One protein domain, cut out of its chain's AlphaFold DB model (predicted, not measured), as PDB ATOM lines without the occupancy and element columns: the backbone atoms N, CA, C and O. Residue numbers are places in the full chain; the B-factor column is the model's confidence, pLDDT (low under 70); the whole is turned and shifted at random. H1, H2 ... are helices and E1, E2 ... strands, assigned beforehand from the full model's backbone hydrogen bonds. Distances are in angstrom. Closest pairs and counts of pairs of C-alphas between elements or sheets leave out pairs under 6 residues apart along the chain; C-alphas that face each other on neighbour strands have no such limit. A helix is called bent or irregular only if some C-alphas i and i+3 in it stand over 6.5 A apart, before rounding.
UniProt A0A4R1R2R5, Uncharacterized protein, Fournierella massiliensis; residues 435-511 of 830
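What this domain is: This is residues 435 to 511 of the 830 residues of an uncharacterized protein of Fournierella massiliensis (UniProt A0A4R1R2R5). Two helices, H1 and H2, lie side by side as a helical hairpin, and H3 is laid across the pair at nearly a right angle, starting at H2 and passing close to H1. From the H2 and H3 end extends a two-stranded hairpin, E1 and E2, whose tip, residues 472 to 477, sticks out free; the short H4 sits away from the other helices in the last stretch. The printed part has 77 residues with four named helices and two named strands, in the order H1, H2, E1, E2, H3, H4; the sheet, E1 - E2, is antiparallel, and the class is mixed, helices and strands. The whole is compact, with a radius of gyration of the C-alphas of 13.1 A and spans of 34 by 34 by 23 A.

Where its parts are: H1 is residues 435 to 448, 19.5 A long, and begins at C-alpha 435 at (-46.999, -6.503, -39.137). It is neither bent nor irregular, but only just: C-alphas 444 and 447 are 6.2 A apart. H2 is residues 454 to 461, 10.1 A. E1 is residues 469 to 473, 13.3 A, and E2 is residues 476 to 480, 12.5 A. H3 is residues 482 to 494, 18.3 A, beginning at C-alpha 482 at (-46.835, -2.026, -20.011). H4 is residues 501 to 504, 5.1 A, and ends at C-alpha 504 at (-40.784, 0.396, -44.443).

How they stand to each other: H1 and H2 touch, with the C-alphas of His 448 and Thr 454 closest at 6.5 A, and run opposite ways at a shallow tilt of 19 degrees. H2 touches H3 about perpendicular, at 89 degrees, and H3 does so with residues 482 to 486 alone; the closest C-alphas are those of Ala 455 and Trp 482, 5.2 A. H1 and H3 are close but not clearly touching, about perpendicular at 87 degrees, with the C-alphas of Met 445 and Ala 490 closest at 6.9 A. E1 and E2 are a hairpin, antiparallel at 163 degrees; N 469 and O 480, 2.9 A, and N 478 and O 471, 3.1 A, are within hydrogen-bond range. The closest C-alphas of E1 and H3 are those of Phe 469 and Trp 482, 6.3 A. H4 is apart from H3, and only just apart from H1, at 8.4 A. O i to N i+4 pairs within hydrogen-bond range are 9 of 10 in H1, 3 of 4 in H2 and 7 of 9 in H3; H4 is too short for such a pair.

The domain as a whole: The two C-alphas farthest apart are those of Asp 447 and Gly 475, 36.3 A. The printed part has no cut and no long link. Mean pLDDT of the printed part is 78.9, with residues 463 to 465, 473 to 476 and 504 to 511 under 70.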
ATOM      1  N   ILE A 435     -46.897  -7.838 -38.538       80.75
ATOM      2  CA  ILE A 435     -46.999  -6.503 -39.137       80.75
ATOM      3  C   ILE A 435     -48.419  -5.913 -39.031       80.75
ATOM      4  O   ILE A 435     -48.566  -4.725 -38.751       80.75
ATOM      5  N   GLU A 436     -49.474  -6.731 -39.117       78.44
ATOM      6  CA  GLU A 436     -50.862  -6.276 -38.927       78.44
ATOM      7  C   GLU A 436     -51.103  -5.781 -37.493       78.44
ATOM      8  O   GLU A 436     -51.802  -4.787 -37.283       78.44
ATOM      9  N   SER A 437     -50.472  -6.434 -36.510       85.00
ATOM     10  CA  SER A 437     -50.520  -6.019 -35.105       85.00
ATOM     11  C   SER A 437     -49.770  -4.701 -34.900       85.00
ATOM     12  O   SER A 437     -50.284  -3.795 -34.242       85.00
ATOM     13  N   LYS A 438     -48.612  -4.508 -35.551       87.75
ATOM     14  CA  LYS A 438     -47.931  -3.199 -35.581       87.75
ATOM     15  C   LYS A 438     -48.825  -2.108 -36.183       87.75
ATOM     16  O   LYS A 438     -48.938  -1.036 -35.591       87.75
ATOM     17  N   HIS A 439     -49.517  -2.381 -37.290       83.31
ATOM     18  CA  HIS A 439     -50.468  -1.439 -37.899       83.31
ATOM     19  C   HIS A 439     -51.628  -1.093 -36.954       83.31
ATOM     20  O   HIS A 439     -51.962   0.082 -36.778       83.31
ATOM     21  N   ALA A 440     -52.216  -2.099 -36.296       83.62
ATOM     22  CA  ALA A 440     -53.258  -1.906 -35.291       83.62
ATOM     23  C   ALA A 440     -52.759  -1.058 -34.109       83.62
ATOM     24  O   ALA A 440     -53.450  -0.128 -33.691       83.62
ATOM     25  N   VAL A 441     -51.539  -1.310 -33.621       86.94
ATOM     26  CA  VAL A 441     -50.878  -0.515 -32.576       86.94
ATOM     27  C   VAL A 441     -50.697   0.939 -33.009       86.94
ATOM     28  O   VAL A 441     -51.065   1.832 -32.246       86.94
ATOM     29  N   VAL A 442     -50.186   1.211 -34.215       85.69
ATOM     30  CA  VAL A 442     -50.011   2.594 -34.695       85.69
ATOM     31  C   VAL A 442     -51.355   3.312 -34.836       85.69
ATOM     32  O   VAL A 442     -51.490   4.431 -34.334       85.69
ATOM     33  N   ARG A 443     -52.372   2.667 -35.426       83.06
ATOM     34  CA  ARG A 443     -53.724   3.242 -35.540       83.06
ATOM     35  C   ARG A 443     -54.357   3.505 -34.172       83.06
ATOM     36  O   ARG A 443     -54.835   4.608 -33.940       83.06
ATOM     37  N   TYR A 444     -54.301   2.564 -33.230       84.94
ATOM     38  CA  TYR A 444     -54.868   2.766 -31.891       84.94
ATOM     39  C   TYR A 444     -54.138   3.872 -31.108       84.94
ATOM     40  O   TYR A 444     -54.772   4.684 -30.427       84.94
ATOM     41  N   MET A 445     -52.809   3.947 -31.235       86.00
ATOM     42  CA  MET A 445     -51.982   4.962 -30.576       86.00
ATOM     43  C   MET A 445     -52.170   6.377 -31.153       86.00
ATOM     44  O   MET A 445     -51.949   7.333 -30.409       86.00
ATOM     45  N   LYS A 446     -52.612   6.532 -32.413       81.69
ATOM     46  CA  LYS A 446     -52.954   7.828 -33.049       81.69
ATOM     47  C   LYS A 446     -53.843   8.679 -32.132       81.69
ATOM     48  O   LYS A 446     -53.507   9.827 -31.844       81.69
ATOM     49  N   ASP A 447     -54.895   8.060 -31.595       79.62
ATOM     50  CA  ASP A 447     -55.900   8.725 -30.762       79.62
ATOM     51  C   ASP A 447     -55.716   8.431 -29.260       79.62
ATOM     52  O   ASP A 447     -55.792   9.336 -28.426       79.62
ATOM     53  N   HIS A 448     -55.388   7.185 -28.891       84.19
ATOM     54  CA  HIS A 448     -55.438   6.723 -27.496       84.19
ATOM     55  C   HIS A 448     -54.078   6.739 -26.768       84.19
ATOM     56  O   HIS A 448     -54.013   6.353 -25.604       84.19
ATOM     57  N   ALA A 449     -52.967   7.196 -27.370       77.75
ATOM     58  CA  ALA A 449     -51.619   7.074 -26.774       77.75
ATOM     59  C   ALA A 449     -51.442   7.646 -25.349       77.75
ATOM     60  O   ALA A 449     -50.478   7.290 -24.664       77.75
ATOM     61  N   ARG A 450     -52.333   8.532 -24.886       75.38
ATOM     62  CA  ARG A 450     -52.293   9.144 -23.543       75.38
ATOM     63  C   ARG A 450     -53.265   8.530 -22.537       75.38
ATOM     64  O   ARG A 450     -53.220   8.916 -21.369       75.38
ATOM     65  N   GLU A 451     -54.138   7.626 -22.963       84.06
ATOM     66  CA  GLU A 451     -55.145   7.046 -22.081       84.06
ATOM     67  C   GLU A 451     -54.542   6.008 -21.132       84.06
ATOM     68  O   GLU A 451     -53.438   5.491 -21.325       84.06
ATOM     69  N   LYS A 452     -55.257   5.744 -20.038       74.38
ATOM     70  CA  LYS A 452     -54.787   4.860 -18.968       74.38
ATOM     71  C   LYS A 452     -54.910   3.383 -19.347       74.38
ATOM     72  O   LYS A 452     -54.070   2.578 -18.943       74.38
ATOM     73  N   ASP A 453     -55.940   3.050 -20.115       80.44
ATOM     74  CA  ASP A 453     -56.324   1.669 -20.407       80.44
ATOM     75  C   ASP A 453     -55.652   1.136 -21.688       80.44
ATOM     76  O   ASP A 453     -55.556  -0.072 -21.887       80.44
ATOM     77  N   THR A 454     -55.016   2.012 -22.474       85.62
ATOM     78  CA  THR A 454     -54.122   1.681 -23.597       85.62
ATOM     79  C   THR A 454     -52.997   0.724 -23.210       85.62
ATOM     80  O   THR A 454     -52.647  -0.149 -23.995       85.62
ATOM     81  N   ALA A 455     -52.454   0.807 -21.990       83.38
ATOM     82  CA  ALA A 455     -51.475  -0.171 -21.501       83.38
ATOM     83  C   ALA A 455     -52.065  -1.588 -21.323       83.38
ATOM     84  O   ALA A 455     -51.321  -2.564 -21.372       83.38
ATOM     85  N   ALA A 456     -53.377  -1.711 -21.104       82.19
ATOM     86  CA  ALA A 456     -54.074  -2.996 -21.070       82.19
ATOM     87  C   ALA A 456     -54.468  -3.461 -22.482       82.19
ATOM     88  O   ALA A 456     -54.354  -4.650 -22.768       82.19
ATOM     89  N   TRP A 457     -54.843  -2.536 -23.371       88.00
ATOM     90  CA  TRP A 457     -55.104  -2.838 -24.782       88.00
ATOM     91  C   TRP A 457     -53.842  -3.332 -25.509       88.00
ATOM     92  O   TRP A 457     -53.863  -4.411 -26.086       88.00
ATOM     93  N   LEU A 458     -52.705  -2.634 -25.377       86.75
ATOM     94  CA  LEU A 458     -51.414  -3.039 -25.962       86.75
ATOM     95  C   LEU A 458     -50.960  -4.431 -25.495       86.75
ATOM     96  O   LEU A 458     -50.361  -5.175 -26.262       86.75
ATOM     97  N   ARG A 459     -51.264  -4.790 -24.242       84.69
ATOM     98  CA  ARG A 459     -51.006  -6.122 -23.679       84.69
ATOM     99  C   ARG A 459     -51.880  -7.204 -24.316       84.69
ATOM    100  O   ARG A 459     -51.424  -8.327 -24.470       84.69
ATOM    101  N   GLN A 460     -53.131  -6.883 -24.640       83.94
ATOM    102  CA  GLN A 460     -54.047  -7.801 -25.317       83.94
ATOM    103  C   GLN A 460     -53.661  -7.970 -26.795       83.94
ATOM    104  O   GLN A 460     -53.617  -9.094 -27.281       83.94
ATOM    105  N   GLU A 461     -53.325  -6.870 -27.469       85.44
ATOM    106  CA  GLU A 461     -52.895  -6.831 -28.873       85.44
ATOM    107  C   GLU A 461     -51.556  -7.554 -29.111       85.44
ATOM    108  O   GLU A 461     -51.356  -8.174 -30.150       85.44
ATOM    109  N   TYR A 462     -50.650  -7.554 -28.126       83.00
ATOM    110  CA  TYR A 462     -49.391  -8.303 -28.207       83.00
ATOM    111  C   TYR A 462     -49.592  -9.825 -28.373       83.00
ATOM    112  O   TYR A 462     -48.723 -10.495 -28.922       83.00
ATOM    113  N   GLY A 463     -50.739 -10.364 -27.941       69.12
ATOM    114  CA  GLY A 463     -51.142 -11.767 -28.114       69.12
ATOM    115  C   GLY A 463     -51.043 -12.614 -26.842       69.12
ATOM    116  O   GLY A 463     -51.879 -13.490 -26.623       69.12
ATOM    117  N   ASP A 464     -50.089 -12.309 -25.960       61.72
ATOM    118  CA  ASP A 464     -49.871 -13.036 -24.708       61.72
ATOM    119  C   ASP A 464     -50.323 -12.247 -23.469       61.72
ATOM    120  O   ASP A 464     -49.944 -11.097 -23.243       61.72
ATOM    121  N   GLY A 465     -51.055 -12.912 -22.568       62.00
ATOM    122  CA  GLY A 465     -51.576 -12.341 -21.319       62.00
ATOM    123  C   GLY A 465     -50.527 -12.004 -20.243       62.00
ATOM    124  O   GLY A 465     -50.864 -11.960 -19.054       62.00
ATOM    125  N   LEU A 466     -49.266 -11.765 -20.605       75.50
ATOM    126  CA  LEU A 466     -48.140 -11.558 -19.686       75.50
ATOM    127  C   LEU A 466     -48.315 -10.299 -18.815       75.50
ATOM    128  O   LEU A 466     -48.770  -9.261 -19.303       75.50
ATOM    129  N   PRO A 467     -47.957 -10.335 -17.515       74.81
ATOM    130  CA  PRO A 467     -48.141  -9.201 -16.600       74.81
ATOM    131  C   PRO A 467     -47.271  -7.979 -16.949       74.81
ATOM    132  O   PRO A 467     -47.575  -6.862 -16.533       74.81
ATOM    133  N   ALA A 468     -46.208  -8.193 -17.721       81.69
ATOM    134  CA  ALA A 468     -45.279  -7.201 -18.239       81.69
ATOM    135  C   ALA A 468     -44.713  -7.703 -19.581       81.69
ATOM    136  O   ALA A 468     -44.837  -8.884 -19.898       81.69
ATOM    137  N   PHE A 469     -44.129  -6.803 -20.365       84.25
ATOM    138  CA  PHE A 469     -43.560  -7.082 -21.682       84.25
ATOM    139  C   PHE A 469     -42.154  -7.695 -21.538       84.25
ATOM    140  O   PHE A 469     -41.315  -7.078 -20.871       84.25
ATOM    141  N   PRO A 470     -41.880  -8.879 -22.108       82.69
ATOM    142  CA  PRO A 470     -40.570  -9.512 -22.011       82.69
ATOM    143  C   PRO A 470     -39.555  -8.791 -22.908       82.69
ATOM    144  O   PRO A 470     -39.866  -8.412 -24.031       82.69
ATOM    145  N   VAL A 471     -38.322  -8.619 -22.427       81.69
ATOM    146  CA  VAL A 471     -37.196  -8.149 -23.247       81.69
ATOM    147  C   VAL A 471     -36.036  -9.121 -23.099       81.69
ATOM    148  O   VAL A 471     -35.558  -9.351 -21.985       81.69
ATOM    149  N   THR A 472     -35.578  -9.674 -24.222       76.38
ATOM    150  CA  THR A 472     -34.479 -10.645 -24.311       76.38
ATOM    151  C   THR A 472     -33.488 -10.220 -25.389       76.38
ATOM    152  O   THR A 472     -33.822 -10.248 -26.566       76.38
ATOM    153  N   ALA A 473     -32.267  -9.849 -24.997       66.31
ATOM    154  CA  ALA A 473     -31.203  -9.447 -25.920       66.31
ATOM    155  C   ALA A 473     -29.827  -9.816 -25.341       66.31
ATOM    156  O   ALA A 473     -29.512  -9.418 -24.220       66.31
ATOM    157  N   ASP A 474     -29.020 -10.588 -26.078       58.31
ATOM    158  CA  ASP A 474     -27.609 -10.923 -25.796       58.31
ATOM    159  C   ASP A 474     -27.231 -11.075 -24.308       58.31
ATOM    160  O   ASP A 474     -26.400 -10.353 -23.748       58.31
ATOM    161  N   GLY A 475     -27.867 -12.040 -23.638       61.88
ATOM    162  CA  GLY A 475     -27.588 -12.384 -22.237       61.88
ATOM    163  C   GLY A 475     -28.202 -11.444 -21.188       61.88
ATOM    164  O   GLY A 475     -28.061 -11.700 -19.988       61.88
ATOM    165  N   ALA A 476     -28.914 -10.396 -21.608       64.38
ATOM    166  CA  ALA A 476     -29.825  -9.623 -20.774       64.38
ATOM    167  C   ALA A 476     -31.270 -10.118 -20.967       64.38
ATOM    168  O   ALA A 476     -31.730 -10.333 -22.089       64.38
ATOM    169  N   ALA A 477     -31.991 -10.298 -19.859       73.12
ATOM    170  CA  ALA A 477     -33.398 -10.687 -19.856       73.12
ATOM    171  C   ALA A 477     -34.128 -10.029 -18.678       73.12
ATOM    172  O   ALA A 477     -33.588  -9.994 -17.566       73.12
ATOM    173  N   GLY A 478     -35.343  -9.527 -18.903       77.81
ATOM    174  CA  GLY A 478     -36.177  -8.957 -17.846       77.81
ATOM    175  C   GLY A 478     -37.449  -8.274 -18.348       77.81
ATOM    176  O   GLY A 478     -37.603  -8.004 -19.537       77.81
ATOM    177  N   ASP A 479     -38.346  -7.980 -17.409       82.94
ATOM    178  CA  ASP A 479     -39.722  -7.588 -17.712       82.94
ATOM    179  C   ASP A 479     -39.932  -6.065 -17.647       82.94
ATOM    180  O   ASP A 479     -39.552  -5.396 -16.680       82.94
ATOM    181  N   VAL A 480     -40.597  -5.504 -18.658       84.31
ATOM    182  CA  VAL A 480     -40.897  -4.072 -18.769       84.31
ATOM    183  C   VAL A 480     -42.392  -3.821 -18.526       84.31
ATOM    184  O   VAL A 480     -43.231  -4.328 -19.267       84.31
ATOM    185  N   PRO A 481     -42.786  -3.006 -17.526       86.12
ATOM    186  CA  PRO A 481     -44.198  -2.714 -17.283       86.12
ATOM    187  C   PRO A 481     -44.873  -2.044 -18.486       86.12
ATOM    188  O   PRO A 481     -44.368  -1.048 -19.008       86.12
ATOM    189  N   TRP A 482     -46.060  -2.523 -18.865       85.38
ATOM    190  CA  TRP A 482     -46.835  -2.026 -20.011       85.38
ATOM    191  C   TRP A 482     -47.014  -0.490 -20.083       85.38
ATOM    192  O   TRP A 482     -46.843   0.067 -21.167       85.38
ATOM    193  N   PRO A 483     -47.213   0.261 -18.976       84.94
ATOM    194  CA  PRO A 483     -47.246   1.732 -19.020       84.94
ATOM    195  C   PRO A 483     -45.912   2.411 -19.392       84.94
ATOM    196  O   PRO A 483     -45.903   3.596 -19.727       84.94
ATOM    197  N   LYS A 484     -44.772   1.704 -19.320       85.56
ATOM    198  CA  LYS A 484     -43.483   2.159 -19.878       85.56
ATOM    199  C   LYS A 484     -43.397   1.832 -21.374       85.56
ATOM    200  O   LYS A 484     -42.930   2.680 -22.130       85.56
ATOM    201  N   VAL A 485     -43.897   0.666 -21.794       86.88
ATOM    202  CA  VAL A 485     -43.984   0.254 -23.210       86.88
ATOM    203  C   VAL A 485     -44.849   1.231 -24.007       86.88
ATOM    204  O   VAL A 485     -44.357   1.815 -24.964       86.88
ATOM    205  N   GLN A 486     -46.069   1.534 -23.541       87.62
ATOM    206  CA  GLN A 486     -46.969   2.539 -24.135       87.62
ATOM    207  C   GLN A 486     -46.255   3.873 -24.406       87.62
ATOM    208  O   GLN A 486     -46.331   4.423 -25.504       87.62
ATOM    209  N   ARG A 487     -45.515   4.388 -23.415       84.81
ATOM    210  CA  ARG A 487     -44.762   5.646 -23.547       84.81
ATOM    211  C   ARG A 487     -43.629   5.551 -24.564       84.81
ATOM    212  O   ARG A 487     -43.343   6.553 -25.213       84.81
ATOM    213  N   ARG A 488     -42.976   4.390 -24.692       87.75
ATOM    214  CA  ARG A 488     -41.880   4.214 -25.649       87.75
ATOM    215  C   ARG A 488     -42.392   3.991 -27.070       87.75
ATOM    216  O   ARG A 488     -41.848   4.623 -27.962       87.75
ATOM    217  N   ILE A 489     -43.483   3.247 -27.266       87.56
ATOM    218  CA  ILE A 489     -44.198   3.157 -28.554       87.56
ATOM    219  C   ILE A 489     -44.638   4.555 -29.011       87.56
ATOM    220  O   ILE A 489     -44.297   4.968 -30.114       87.56
ATOM    221  N   ALA A 490     -45.285   5.343 -28.141       86.56
ATOM    222  CA  ALA A 490     -45.682   6.722 -28.456       86.56
ATOM    223  C   ALA A 490     -44.500   7.626 -28.861       86.56
ATOM    224  O   ALA A 490     -44.680   8.592 -29.602       86.56
ATOM    225  N   GLN A 491     -43.293   7.334 -28.366       85.56
ATOM    226  CA  GLN A 491     -42.084   8.058 -28.741       85.56
ATOM    227  C   GLN A 491     -41.456   7.516 -30.033       85.56
ATOM    228  O   GLN A 491     -41.059   8.321 -30.864       85.56
ATOM    229  N   LEU A 492     -41.402   6.197 -30.237       87.44
ATOM    230  CA  LEU A 492     -40.865   5.579 -31.455       87.44
ATOM    231  C   LEU A 492     -41.733   5.885 -32.681       87.44
ATOM    232  O   LEU A 492     -41.180   6.207 -33.722       87.44
ATOM    233  N   ILE A 493     -43.066   5.902 -32.550       86.69
ATOM    234  CA  ILE A 493     -43.976   6.370 -33.614       86.69
ATOM    235  C   ILE A 493     -43.696   7.846 -33.946       86.69
ATOM    236  O   ILE A 493     -43.646   8.222 -35.110       86.69
ATOM    237  N   LYS A 494     -43.456   8.697 -32.936       85.12
ATOM    238  CA  LYS A 494     -43.138  10.119 -33.156       85.12
ATOM    239  C   LYS A 494     -41.737  10.346 -33.750       85.12
ATOM    240  O   LYS A 494     -41.517  11.349 -34.422       85.12
ATOM    241  N   GLU A 495     -40.786   9.464 -33.460       83.94
ATOM    242  CA  GLU A 495     -39.432   9.478 -34.030       83.94
ATOM    243  C   GLU A 495     -39.359   8.795 -35.412       83.94
ATOM    244  O   GLU A 495     -38.280   8.781 -35.991       83.94
ATOM    245  N   ASP A 496     -40.472   8.239 -35.914       81.44
ATOM    246  CA  ASP A 496     -40.582   7.381 -37.108       81.44
ATOM    247  C   ASP A 496     -39.641   6.157 -37.099       81.44
ATOM    248  O   ASP A 496     -39.011   5.775 -38.080       81.44
ATOM    249  N   ARG A 497     -39.514   5.553 -35.912       83.94
ATOM    250  CA  ARG A 497     -38.605   4.441 -35.583       83.94
ATOM    251  C   ARG A 497     -39.333   3.233 -34.986       83.94
ATOM    252  O   ARG A 497     -38.715   2.428 -34.293       83.94
ATOM    253  N   PHE A 498     -40.650   3.132 -35.164       86.12
ATOM    254  CA  PHE A 498     -41.425   1.986 -34.668       86.12
ATOM    255  C   PHE A 498     -41.316   0.764 -35.593       86.12
ATOM    256  O   PHE A 498     -41.157  -0.350 -35.104       86.12
ATOM    257  N   TYR A 499     -41.326   0.989 -36.907       84.25
ATOM    258  CA  TYR A 499     -40.973  -0.010 -37.917       84.25
ATOM    259  C   TYR A 499     -39.448  -0.102 -38.079       84.25
ATOM    260  O   TYR A 499     -38.718   0.823 -37.701       84.25
ATOM    261  N   THR A 500     -38.956  -1.205 -38.648       81.06
ATOM    262  CA  THR A 500     -37.577  -1.276 -39.164       81.06
ATOM    263  C   THR A 500     -37.505  -0.721 -40.593       81.06
ATOM    264  O   THR A 500     -38.526  -0.608 -41.269       81.06
ATOM    265  N   GLN A 501     -36.305  -0.394 -41.084       73.69
ATOM    266  CA  GLN A 501     -36.122   0.071 -42.469       73.69
ATOM    267  C   GLN A 501     -36.596  -0.987 -43.484       73.69
ATOM    268  O   GLN A 501     -37.366  -0.688 -44.387       73.69
ATOM    269  N   GLU A 502     -36.236  -2.254 -43.255       74.88
ATOM    270  CA  GLU A 502     -36.674  -3.405 -44.060       74.88
ATOM    271  C   GLU A 502     -38.201  -3.609 -44.042       74.88
ATOM    272  O   GLU A 502     -38.764  -4.193 -44.966       74.88
ATOM    273  N   GLU A 503     -38.889  -3.133 -42.998       77.88
ATOM    274  CA  GLU A 503     -40.350  -3.133 -42.939       77.88
ATOM    275  C   GLU A 503     -40.987  -1.942 -43.658       77.88
ATOM    276  O   GLU A 503     -42.083  -2.100 -44.192       77.88
ATOM    277  N   GLN A 504     -40.327  -0.781 -43.693       68.44
ATOM    278  CA  GLN A 504     -40.784   0.396 -44.443       68.44
ATOM    279  C   GLN A 504     -40.606   0.210 -45.959       68.44
ATOM    280  O   GLN A 504     -41.476   0.609 -46.730       68.44
ATOM    281  N   ASP A 505     -39.516  -0.436 -46.381       65.81
ATOM    282  CA  ASP A 505     -39.159  -0.602 -47.797       65.81
ATOM    283  C   ASP A 505     -39.902  -1.771 -48.491       65.81
ATOM    284  O   ASP A 505     -39.863  -1.900 -49.717       65.81
ATOM    285  N   ARG A 506     -40.591  -2.642 -47.734       69.25
ATOM    286  CA  ARG A 506     -41.312  -3.811 -48.271       69.25
ATOM    287  C   ARG A 506     -42.768  -3.476 -48.605       69.25
ATOM    288  O   ARG A 506     -43.607  -3.380 -47.713       69.25
ATOM    289  N   PHE A 507     -43.084  -3.404 -49.900       48.62
ATOM    290  CA  PHE A 507     -44.416  -3.064 -50.433       48.62
ATOM    291  C   PHE A 507     -45.591  -3.898 -49.877       48.62
ATOM    292  O   PHE A 507     -46.702  -3.382 -49.780       48.62
ATOM    293  N   ASP A 508     -45.368  -5.144 -49.451       55.75
ATOM    294  CA  ASP A 508     -46.418  -5.985 -48.846       55.75
ATOM    295  C   ASP A 508     -46.869  -5.506 -47.448       55.75
ATOM    296  O   ASP A 508     -47.913  -5.924 -46.951       55.75
ATOM    297  N   ASN A 509     -46.104  -4.615 -46.804       58.50
ATOM    298  CA  ASN A 509     -46.398  -4.066 -45.475       58.50
ATOM    299  C   ASN A 509     -47.268  -2.795 -45.513       58.50
ATOM    300  O   ASN A 509     -47.370  -2.080 -44.521       58.50
ATOM    301  N   ILE A 510     -47.880  -2.456 -46.643       60.72
ATOM    302  CA  ILE A 510     -48.673  -1.230 -46.769       60.72
ATOM    303  C   ILE A 510     -50.057  -1.428 -46.120       60.72
ATOM    304  O   ILE A 510     -50.861  -2.205 -46.627       60.72
ATOM    305  N   ASP A 511     -50.368  -0.711 -45.027       69.75
ATOM    306  CA  ASP A 511     -51.686  -0.776 -44.360       69.75
ATOM    307  C   ASP A 511     -52.822  -0.334 -45.324       69.75
ATOM    308  O   ASP A 511     -52.943   0.860 -45.640       69.75
TER     309      ASP A 511